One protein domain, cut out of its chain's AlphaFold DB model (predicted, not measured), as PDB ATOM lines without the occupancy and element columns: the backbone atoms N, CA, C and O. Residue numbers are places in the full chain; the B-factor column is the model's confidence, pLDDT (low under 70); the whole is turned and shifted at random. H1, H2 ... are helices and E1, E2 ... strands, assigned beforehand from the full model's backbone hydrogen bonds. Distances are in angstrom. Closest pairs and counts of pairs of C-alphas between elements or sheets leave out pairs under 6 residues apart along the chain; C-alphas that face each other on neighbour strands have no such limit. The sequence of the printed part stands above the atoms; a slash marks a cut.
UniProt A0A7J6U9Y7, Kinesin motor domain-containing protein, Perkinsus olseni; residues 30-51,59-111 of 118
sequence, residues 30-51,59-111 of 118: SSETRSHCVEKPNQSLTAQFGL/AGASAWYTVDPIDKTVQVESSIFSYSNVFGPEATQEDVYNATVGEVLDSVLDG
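This is residues 30 to 51 and 59 to 111 of the 118 residues of the protein "Kinesin motor domain-containing protein" of Perkinsus olseni (UniProt A0A7J6U9Y7). A twisted sheet of four antiparallel strands, with no helix on either face, makes one end of an elongated model, and two short helices, H1 and H2, trail away from it one after the other. E5 leads from the sheet toward H1, and residues 101 to 111, with H2, stick out free at the far end. The printed part has 75 residues, with five named strands followed by two named helices; the sheet's order is E1, E2, E3, E4, and the class is mixed, helices and strands. The whole is loose, with a radius of gyration of the C-alphas of 15.6 A, and spans 52 by 29 by 27 A.

Start at residues 30 to 44, which hold no named element; residues 38 to 39 pair antiparallel with residues 45 to 46 of E1, residues 45 to 50. E1 is an edge strand, antiparallel at 159 degrees to E2, residues 62 to 68; look for N 47 and O 65, 3.0 A apart. E2 and E3, residues 73 to 76, form a hairpin, antiparallel at 164 degrees, with N 66 and O 75 at 2.8 A. E3 and E4, residues 79 to 82, form the next hairpin, at 158 degrees, with N 74 and O 81 at 2.8 A. E2, E3 and E4 are a meander, each strand the antiparallel neighbour of the one before. E5, residues 85 to 87, pairs with no named strand; its closest C-alphas to E3 are those of Val 86 and Thr 73, 6.5 A apart. In H1, residues 93 to 100, Val 96 comes closest to E5, its C-alpha 7.5 A from that of Phe 87. H1 and H2, residues 102 to 109, meet only through their link, and neither is on the sheet. In both helices every O i to N i+4 pair is within hydrogen-bond range.

Find C-alpha 45 at (18.725, 33.374, -5.698); from there E1 runs 15.8 A to C-alpha 50. E2 runs 19.3 A from Ser 62 to Asp 68, E3 9.8 A from Thr 73 to Val 76, E4 10.2 A from Ser 79 to Ser 82, and E5 6.8 A from Asn 85 to Phe 87. H1 begins at C-alpha 93, at (9.180, 27.939, 8.700), and measures 10.6 A. H2 measures 10.8 A and ends at C-alpha 109, at (-0.594, 40.838, 24.059).

The C-alphas farthest apart are those of Ala 59 and Asp 110, 52.4 A. Residues 52 to 58 are not printed; across this cut C-alphas 51 and 59 are 11.0 A apart. The links that are printed whole are tight. The mean pLDDT of the printed part is 74.5, and residues 30 to 51 and 59 to 64 are under 70.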
ATOM      1  N   SER A  30       9.138  17.871  -6.121       68.94
ATOM      2  CA  SER A  30       9.597  16.839  -7.065       68.94
ATOM      3  C   SER A  30       8.710  16.671  -8.306       68.94
ATOM      4  O   SER A  30       9.158  16.120  -9.308       68.94
ATOM      5  N   SER A  31       7.457  17.130  -8.249       68.62
ATOM      6  CA  SER A  31       6.519  17.142  -9.375       68.62
ATOM      7  C   SER A  31       6.653  18.374 -10.276       68.62
ATOM      8  O   SER A  31       5.969  18.454 -11.294       68.62
ATOM      9  N   GLU A  32       7.472  19.359  -9.905       68.12
ATOM     10  CA  GLU A  32       7.691  20.560 -10.708       68.12
ATOM     11  C   GLU A  32       8.752  20.293 -11.782       68.12
ATOM     12  O   GLU A  32       9.821  19.740 -11.521       68.12
ATOM     13  N   THR A  33       8.446  20.650 -13.033       54.62
ATOM     14  CA  THR A  33       9.376  20.464 -14.154       54.62
ATOM     15  C   THR A  33      10.381  21.612 -14.166       54.62
ATOM     16  O   THR A  33      10.066  22.735 -14.559       54.62
ATOM     17  N   ARG A  34      11.601  21.311 -13.720       55.34
ATOM     18  CA  ARG A  34      12.705  22.256 -13.537       55.34
ATOM     19  C   ARG A  34      13.209  22.801 -14.874       55.34
ATOM     20  O   ARG A  34      14.025  22.174 -15.545       55.34
ATOM     21  N   SER A  35      12.751  23.990 -15.248       51.06
ATOM     22  CA  SER A  35      13.363  24.767 -16.327       51.06
ATOM     23  C   SER A  35      14.311  25.784 -15.689       51.06
ATOM     24  O   SER A  35      13.893  26.878 -15.369       51.06
ATOM     25  N   HIS A  36      15.567  25.395 -15.450       50.22
ATOM     26  CA  HIS A  36      16.689  26.295 -15.121       50.22
ATOM     27  C   HIS A  36      16.581  27.190 -13.858       50.22
ATOM     28  O   HIS A  36      16.342  28.392 -13.924       50.22
ATOM     29  N   CYS A  37      16.955  26.646 -12.696       47.09
ATOM     30  CA  CYS A  37      17.394  27.464 -11.556       47.09
ATOM     31  C   CYS A  37      18.912  27.672 -11.632       47.09
ATOM     32  O   CYS A  37      19.665  26.698 -11.701       47.09
ATOM     33  N   VAL A  38      19.362  28.929 -11.649       51.25
ATOM     34  CA  VAL A  38      20.787  29.288 -11.650       51.25
ATOM     35  C   VAL A  38      21.096  29.965 -10.323       51.25
ATOM     36  O   VAL A  38      20.753  31.125 -10.110       51.25
ATOM     37  N   GLU A  39      21.770  29.246  -9.429       44.53
ATOM     38  CA  GLU A  39      22.400  29.868  -8.270       44.53
ATOM     39  C   GLU A  39      23.545  30.753  -8.766       44.53
ATOM     40  O   GLU A  39      24.512  30.269  -9.362       44.53
ATOM     41  N   LYS A  40      23.440  32.068  -8.561       41.53
ATOM     42  CA  LYS A  40      24.593  32.947  -8.751       41.53
ATOM     43  C   LYS A  40      25.468  32.855  -7.499       41.53
ATOM     44  O   LYS A  40      24.941  32.912  -6.387       41.53
ATOM     45  N   PRO A  41      26.799  32.741  -7.638       34.03
ATOM     46  CA  PRO A  41      27.681  32.867  -6.491       34.03
ATOM     47  C   PRO A  41      27.525  34.287  -5.928       34.03
ATOM     48  O   PRO A  41      27.708  35.259  -6.661       34.03
ATOM     49  N   ASN A  42      27.195  34.363  -4.633       42.41
ATOM     50  CA  ASN A  42      26.813  35.537  -3.824       42.41
ATOM     51  C   ASN A  42      25.296  35.770  -3.687       42.41
ATOM     52  O   ASN A  42      24.743  36.654  -4.328       42.41
ATOM     53  N   GLN A  43      24.681  34.996  -2.780       53.16
ATOM     54  CA  GLN A  43      23.462  35.244  -1.971       53.16
ATOM     55  C   GLN A  43      22.133  35.629  -2.662       53.16
ATOM     56  O   GLN A  43      21.089  35.517  -2.023       53.16
ATOM     57  N   SER A  44      22.132  36.003  -3.940       54.50
ATOM     58  CA  SER A  44      20.937  36.351  -4.711       54.50
ATOM     59  C   SER A  44      20.460  35.119  -5.488       54.50
ATOM     60  O   SER A  44      21.150  34.609  -6.379       54.50
ATOM     61  N   LEU A  45      19.291  34.593  -5.118       56.06
ATOM     62  CA  LEU A  45      18.725  33.374  -5.698       56.06
ATOM     63  C   LEU A  45      17.896  33.749  -6.927       56.06
ATOM     64  O   LEU A  45      16.872  34.420  -6.823       56.06
ATOM     65  N   THR A  46      18.346  33.325  -8.108       54.06
ATOM     66  CA  THR A  46      17.586  33.490  -9.354       54.06
ATOM     67  C   THR A  46      16.781  32.219  -9.611       54.06
ATOM     68  O   THR A  46      17.365  31.151  -9.806       54.06
ATOM     69  N   ALA A  47      15.454  32.330  -9.624       54.69
ATOM     70  CA  ALA A  47      14.560  31.214  -9.910       54.69
ATOM     71  C   ALA A  47      13.721  31.510 -11.160       54.69
ATOM     72  O   ALA A  47      13.198  32.612 -11.346       54.69
ATOM     73  N   GLN A  48      13.602  30.512 -12.033       51.88
ATOM     74  CA  GLN A  48      12.721  30.554 -13.194       51.88
ATOM     75  C   GLN A  48      11.495  29.701 -12.878       51.88
ATOM     76  O   GLN A  48      11.541  28.476 -12.941       51.88
ATOM     77  N   PHE A  49      10.379  30.351 -12.552       50.19
ATOM     78  CA  PHE A  49       9.093  29.668 -12.501       50.19
ATOM     79  C   PHE A  49       8.407  29.855 -13.851       50.19
ATOM     80  O   PHE A  49       7.825  30.896 -14.149       50.19
ATOM     81  N   GLY A  50       8.487  28.829 -14.696       44.88
ATOM     82  CA  GLY A  50       7.504  28.678 -15.758       44.88
ATOM     83  C   GLY A  50       6.189  28.298 -15.096       44.88
ATOM     84  O   GLY A  50       6.057  27.168 -14.640       44.88
ATOM     85  N   LEU A  51       5.232  29.219 -15.005       41.62
ATOM     86  CA  LEU A  51       3.851  28.817 -14.767       41.62
ATOM     87  C   LEU A  51       3.372  28.148 -16.062       41.62
ATOM     88  O   LEU A  51       3.283  28.837 -17.082       41.62
ATOM     89  N   ALA A  59       3.249  29.607 -26.428       42.78
ATOM     90  CA  ALA A  59       4.356  30.212 -25.677       42.78
ATOM     91  C   ALA A  59       4.084  30.530 -24.190       42.78
ATOM     92  O   ALA A  59       3.800  31.669 -23.833       42.78
ATOM     93  N   GLY A  60       4.258  29.534 -23.312       47.25
ATOM     94  CA  GLY A  60       4.246  29.750 -21.863       47.25
ATOM     95  C   GLY A  60       5.204  30.877 -21.469       47.25
ATOM     96  O   GLY A  60       6.412  30.785 -21.698       47.25
ATOM     97  N   ALA A  61       4.660  31.954 -20.907       48.66
ATOM     98  CA  ALA A  61       5.442  33.078 -20.423       48.66
ATOM     99  C   ALA A  61       6.223  32.639 -19.176       48.66
ATOM    100  O   ALA A  61       5.717  32.669 -18.056       48.66
ATOM    101  N   SER A  62       7.465  32.187 -19.360       54.94
ATOM    102  CA  SER A  62       8.376  32.008 -18.235       54.94
ATOM    103  C   SER A  62       8.898  33.382 -17.820       54.94
ATOM    104  O   SER A  62       9.776  33.934 -18.486       54.94
ATOM    105  N   ALA A  63       8.362  33.934 -16.736       59.41
ATOM    106  CA  ALA A  63       8.940  35.110 -16.106       59.41
ATOM    107  C   ALA A  63      10.092  34.664 -15.199       59.41
ATOM    108  O   ALA A  63       9.945  33.773 -14.360       59.41
ATOM    109  N   TRP A  64      11.261  35.266 -15.385       69.25
ATOM    110  CA  TRP A  64      12.385  35.089 -14.476       69.25
ATOM    111  C   TRP A  64      12.258  36.079 -13.328       69.25
ATOM    112  O   TRP A  64      11.936  37.252 -13.539       69.25
ATOM    113  N   TYR A  65      12.553  35.618 -12.118       78.31
ATOM    114  CA  TYR A  65      12.704  36.509 -10.985       78.31
ATOM    115  C   TYR A  65      13.987  36.222 -10.212       78.31
ATOM    116  O   TYR A  65      14.522  35.113 -10.205       78.31
ATOM    117  N   THR A  66      14.506  37.258  -9.567       82.81
ATOM    118  CA  THR A  66      15.650  37.169  -8.662       82.81
ATOM    119  C   THR A  66      15.211  37.634  -7.287       82.81
ATOM    120  O   THR A  66      14.648  38.715  -7.150       82.81
ATOM    121  N   VAL A  67      15.436  36.796  -6.285       85.69
ATOM    122  CA  VAL A  67      15.210  37.101  -4.876       85.69
ATOM    123  C   VAL A  67      16.533  37.527  -4.265       85.69
ATOM    124  O   VAL A  67      17.491  36.752  -4.276       85.69
ATOM    125  N   ASP A  68      16.550  38.722  -3.684       87.50
ATOM    126  CA  ASP A  68      17.649  39.207  -2.864       87.50
ATOM    127  C   ASP A  68      17.197  39.350  -1.400       87.50
ATOM    128  O   ASP A  68      16.521  40.325  -1.048       87.50
ATOM    129  N   PRO A  69      17.517  38.376  -0.529       84.75
ATOM    130  CA  PRO A  69      17.160  38.437   0.886       84.75
ATOM    131  C   PRO A  69      17.889  39.545   1.654       84.75
ATOM    132  O   PRO A  69      17.381  39.997   2.680       84.75
ATOM    133  N   ILE A  70      19.069  39.976   1.184       85.12
ATOM    134  CA  ILE A  70      19.886  40.997   1.854       85.12
ATOM    135  C   ILE A  70      19.279  42.371   1.598       85.12
ATOM    136  O   ILE A  70      18.981  43.103   2.541       85.12
ATOM    137  N   ASP A  71      19.037  42.680   0.324       87.00
ATOM    138  CA  ASP A  71      18.438  43.950  -0.090       87.00
ATOM    139  C   ASP A  71      16.911  43.955   0.082       87.00
ATOM    140  O   ASP A  71      16.263  44.985  -0.101       87.00
ATOM    141  N   LYS A  72      16.326  42.811   0.466       91.19
ATOM    142  CA  LYS A  72      14.880  42.603   0.638       91.19
ATOM    143  C   LYS A  72      14.102  42.959  -0.623       91.19
ATOM    144  O   LYS A  72      13.022  43.559  -0.565       91.19
ATOM    145  N   THR A  73      14.652  42.575  -1.769       90.00
ATOM    146  CA  THR A  73      14.049  42.855  -3.067       90.00
ATOM    147  C   THR A  73      13.711  41.591  -3.836       90.00
ATOM    148  O   THR A  73      14.314  40.531  -3.670       90.00
ATOM    149  N   VAL A  74      12.709  41.719  -4.699       88.44
ATOM    150  CA  VAL A  74      12.429  40.766  -5.764       88.44
ATOM    151  C   VAL A  74      12.492  41.526  -7.075       88.44
ATOM    152  O   VAL A  74      11.733  42.471  -7.287       88.44
ATOM    153  N   GLN A  75      13.399  41.122  -7.954       86.69
ATOM    154  CA  GLN A  75      13.474  41.634  -9.311       86.69
ATOM    155  C   GLN A  75      12.695  40.707 -10.239       86.69
ATOM    156  O   GLN A  75      12.999  39.520 -10.302       86.69
ATOM    157  N   VAL A  76      11.732  41.248 -10.979       84.81
ATOM    158  CA  VAL A  76      11.005  40.550 -12.046       84.81
ATOM    159  C   VAL A  76      11.227  41.341 -13.321       84.81
ATOM    160  O   VAL A  76      10.848  42.510 -13.408       84.81
ATOM    161  N   GLU A  77      11.875  40.725 -14.299       81.38
ATOM    162  CA  GLU A  77      12.307  41.423 -15.506       81.38
ATOM    163  C   GLU A  77      13.121  42.707 -15.197       81.38
ATOM    164  O   GLU A  77      14.153  42.681 -14.517       81.38
ATOM    165  N   SER A  78      12.662  43.859 -15.683       82.44
ATOM    166  CA  SER A  78      13.255  45.176 -15.430       82.44
ATOM    167  C   SER A  78      12.706  45.875 -14.180       82.44
ATOM    168  O   SER A  78      13.141  46.984 -13.869       82.44
ATOM    169  N   SER A  79      11.766  45.253 -13.463       86.06
ATOM    170  CA  SER A  79      11.109  45.832 -12.289       86.06
ATOM    171  C   SER A  79      11.703  45.285 -10.995       86.06
ATOM    172  O   SER A  79      11.912  44.082 -10.865       86.06
ATOM    173  N   ILE A  80      11.942  46.160 -10.018       89.94
ATOM    174  CA  ILE A  80      12.436  45.798  -8.684       89.94
ATOM    175  C   ILE A  80      11.361  46.163  -7.662       89.94
ATOM    176  O   ILE A  80      10.912  47.307  -7.607       89.94
ATOM    177  N   PHE A  81      10.971  45.188  -6.848       91.44
ATOM    178  CA  PHE A  81       9.997  45.336  -5.772       91.44
ATOM    179  C   PHE A  81      10.702  45.174  -4.426       91.44
ATOM    180  O   PHE A  81      11.427  44.203  -4.236       91.44
ATOM    181  N   SER A  82      10.485  46.100  -3.495       92.69
ATOM    182  CA  SER A  82      11.050  46.060  -2.139       92.69
ATOM    183  C   SER A  82       9.995  45.661  -1.112       92.69
ATOM    184  O   SER A  82       8.869  46.157  -1.170       92.69
ATOM    185  N   TYR A  83      10.374  44.833  -0.142       92.88
ATOM    186  CA  TYR A  83       9.474  44.303   0.886       92.88
ATOM    187  C   TYR A  83      10.060  44.466   2.291       92.88
ATOM    188  O   TYR A  83      11.257  44.707   2.452       92.88
ATOM    189  N   SER A  84       9.234  44.286   3.327       91.75
ATOM    190  CA  SER A  84       9.704  44.324   4.717       91.75
ATOM    191  C   SER A  84      10.682  43.181   4.996       91.75
ATOM    192  O   SER A  84      11.629  43.389   5.751       91.75
ATOM    193  N   ASN A  85      10.485  42.009   4.373       91.25
ATOM    194  CA  ASN A  85      11.438  40.894   4.318       91.25
ATOM    195  C   ASN A  85      11.215  40.033   3.061       91.25
ATOM    196  O   ASN A  85      10.083  39.873   2.601       91.25
ATOM    197  N   VAL A  86      12.291  39.426   2.556       91.81
ATOM    198  CA  VAL A  86      12.242  38.467   1.446       91.81
ATOM    199  C   VAL A  86      13.017  37.208   1.820       91.81
ATOM    200  O   VAL A  86      14.128  37.282   2.338       91.81
ATOM    201  N   PHE A  87      12.421  36.052   1.550       90.38
ATOM    202  CA  PHE A  87      12.943  34.738   1.896       90.38
ATOM    203  C   PHE A  87      13.138  33.874   0.651       90.38
ATOM    204  O   PHE A  87      12.237  33.744  -0.182       90.38
ATOM    205  N   GLY A  88      14.315  33.258   0.544       86.00
ATOM    206  CA  GLY A  88      14.599  32.246  -0.472       86.00
ATOM    207  C   GLY A  88      13.989  30.872  -0.144       86.00
ATOM    208  O   GLY A  88      13.480  30.680   0.962       86.00
ATOM    209  N   PRO A  89      14.079  29.902  -1.075       84.69
ATOM    210  CA  PRO A  89      13.651  28.511  -0.875       84.69
ATOM    211  C   PRO A  89      14.238  27.850   0.377       84.69
ATOM    212  O   PRO A  89      13.539  27.093   1.041       84.69
ATOM    213  N   GLU A  90      15.474  28.183   0.746       85.56
ATOM    214  CA  GLU A  90      16.151  27.606   1.916       85.56
ATOM    215  C   GLU A  90      15.611  28.115   3.263       85.56
ATOM    216  O   GLU A  90      15.957  27.575   4.312       85.56
ATOM    217  N   ALA A  91      14.763  29.149   3.264       88.81
ATOM    218  CA  ALA A  91      14.213  29.698   4.495       88.81
ATOM    219  C   ALA A  91      13.265  28.702   5.172       88.81
ATOM    220  O   ALA A  91      12.298  28.206   4.571       88.81
ATOM    221  N   THR A  92      13.508  28.456   6.456       90.62
ATOM    222  CA  THR A  92      12.689  27.557   7.262       90.62
ATOM    223  C   THR A  92      11.375  28.222   7.669       90.62
ATOM    224  O   THR A  92      11.186  29.436   7.571       90.62
ATOM    225  N   GLN A  93      10.428  27.412   8.147       89.56
ATOM    226  CA  GLN A  93       9.180  27.939   8.700       89.56
ATOM    227  C   GLN A  93       9.424  28.818   9.935       89.56
ATOM    228  O   GLN A  93       8.696  29.784  10.152       89.56
ATOM    229  N   GLU A  94      10.443  28.484  10.723       92.00
ATOM    230  CA  GLU A  94      10.839  29.242  11.905       92.00
ATOM    231  C   GLU A  94      11.384  30.622  11.521       92.00
ATOM    232  O   GLU A  94      10.964  31.618  12.104       92.00
ATOM    233  N   ASP A  95      12.223  30.706  10.482       90.88
ATOM    234  CA  ASP A  95      12.767  31.981   9.990       90.88
ATOM    235  C   ASP A  95      11.655  32.948   9.567       90.88
ATOM    236  O   ASP A  95      11.655  34.127   9.932       90.88
ATOM    237  N   VAL A  96      10.669  32.432   8.827       90.75
ATOM    238  CA  VAL A  96       9.515  33.213   8.364       90.75
ATOM    239  C   VAL A  96       8.673  33.657   9.556       90.75
ATOM    240  O   VAL A  96       8.364  34.840   9.673       90.75
ATOM    241  N   TYR A  97       8.356  32.736  10.471       91.00
ATOM    242  CA  TYR A  97       7.558  33.023  11.661       91.00
ATOM    243  C   TYR A  97       8.199  34.094  12.549       91.00
ATOM    244  O   TYR A  97       7.527  35.051  12.937       91.00
ATOM    245  N   ASN A  98       9.495  33.966  12.832       89.50
ATOM    246  CA  ASN A  98      10.229  34.903  13.680       89.50
ATOM    247  C   ASN A  98      10.248  36.311  13.080       89.50
ATOM    248  O   ASN A  98      10.180  37.299  13.808       89.50
ATOM    249  N   ALA A  99      10.283  36.413  11.753       85.88
ATOM    250  CA  ALA A  99      10.245  37.692  11.069       85.88
ATOM    251  C   ALA A  99       8.844  38.298  10.916       85.88
ATOM    252  O   ALA A  99       8.737  39.522  10.843       85.88
ATOM    253  N   THR A 100       7.784  37.492  10.804       87.00
ATOM    254  CA  THR A 100       6.426  37.997  10.524       87.00
ATOM    255  C   THR A 100       5.535  38.060  11.753       87.00
ATOM    256  O   THR A 100       4.782  39.013  11.906       87.00
ATOM    257  N   VAL A 101       5.567  37.037  12.606       86.50
ATOM    258  CA  VAL A 101       4.527  36.804  13.619       86.50
ATOM    259  C   VAL A 101       4.927  37.324  14.997       86.50
ATOM    260  O   VAL A 101       4.043  37.701  15.759       86.50
ATOM    261  N   GLY A 102       6.224  37.400  15.314       84.44
ATOM    262  CA  GLY A 102       6.697  37.851  16.632       84.44
ATOM    263  C   GLY A 102       6.143  39.223  17.034       84.44
ATOM    264  O   GLY A 102       5.488  39.352  18.061       84.44
ATOM    265  N   GLU A 103       6.307  40.222  16.165       82.06
ATOM    266  CA  GLU A 103       5.817  41.593  16.396       82.06
ATOM    267  C   GLU A 103       4.282  41.669  16.478       82.06
ATOM    268  O   GLU A 103       3.720  42.443  17.257       82.06
ATOM    269  N   VAL A 104       3.586  40.842  15.692       86.88
ATOM    270  CA  VAL A 104       2.119  40.767  15.710       86.88
ATOM    271  C   VAL A 104       1.632  40.174  17.032       86.88
ATOM    272  O   VAL A 104       0.662  40.668  17.598       86.88
ATOM    273  N   LEU A 105       2.305  39.144  17.550       88.81
ATOM    274  CA  LEU A 105       1.967  38.538  18.838       88.81
ATOM    275  C   LEU A 105       2.185  39.499  19.997       88.81
ATOM    276  O   LEU A 105       1.294  39.623  20.834       88.81
ATOM    277  N   ASP A 106       3.316  40.202  20.020       86.88
ATOM    278  CA  ASP A 106       3.584  41.219  21.040       86.88
ATOM    279  C   ASP A 106       2.489  42.299  21.026       86.88
ATOM    280  O   ASP A 106       1.924  42.632  22.067       86.88
ATOM    281  N   SER A 107       2.085  42.750  19.833       85.62
ATOM    282  CA  SER A 107       0.981  43.707  19.671       85.62
ATOM    283  C   SER A 107      -0.351  43.160  20.205       85.62
ATOM    284  O   SER A 107      -1.106  43.870  20.868       85.62
ATOM    285  N   VAL A 108      -0.656  41.886  19.953       90.31
ATOM    286  CA  VAL A 108      -1.885  41.251  20.456       90.31
ATOM    287  C   VAL A 108      -1.884  41.138  21.982       90.31
ATOM    288  O   VAL A 108      -2.925  41.342  22.609       90.31
ATOM    289  N   LEU A 109      -0.731  40.872  22.599       90.19
ATOM    290  CA  LEU A 109      -0.594  40.838  24.059       90.19
ATOM    291  C   LEU A 109      -0.789  42.218  24.703       90.19
ATOM    292  O   LEU A 109      -1.314  42.298  25.814       90.19
ATOM    293  N   ASP A 110      -0.454  43.288  23.985       88.44
ATOM    294  CA  ASP A 110      -0.715  44.672  24.393       88.44
ATOM    295  C   ASP A 110      -2.170  45.125  24.140       88.44
ATOM    296  O   ASP A 110      -2.550  46.247  24.486       88.44
ATOM    297  N   GLY A 111      -3.018  44.245  23.591       89.25
ATOM    298  CA  GLY A 111      -4.446  44.486  23.369       89.25
ATOM    299  C   GLY A 111      -4.808  44.984  21.967       89.25
ATOM    300  O   GLY A 111      -5.950  45.401  21.753       89.25
TER     301      GLY A 111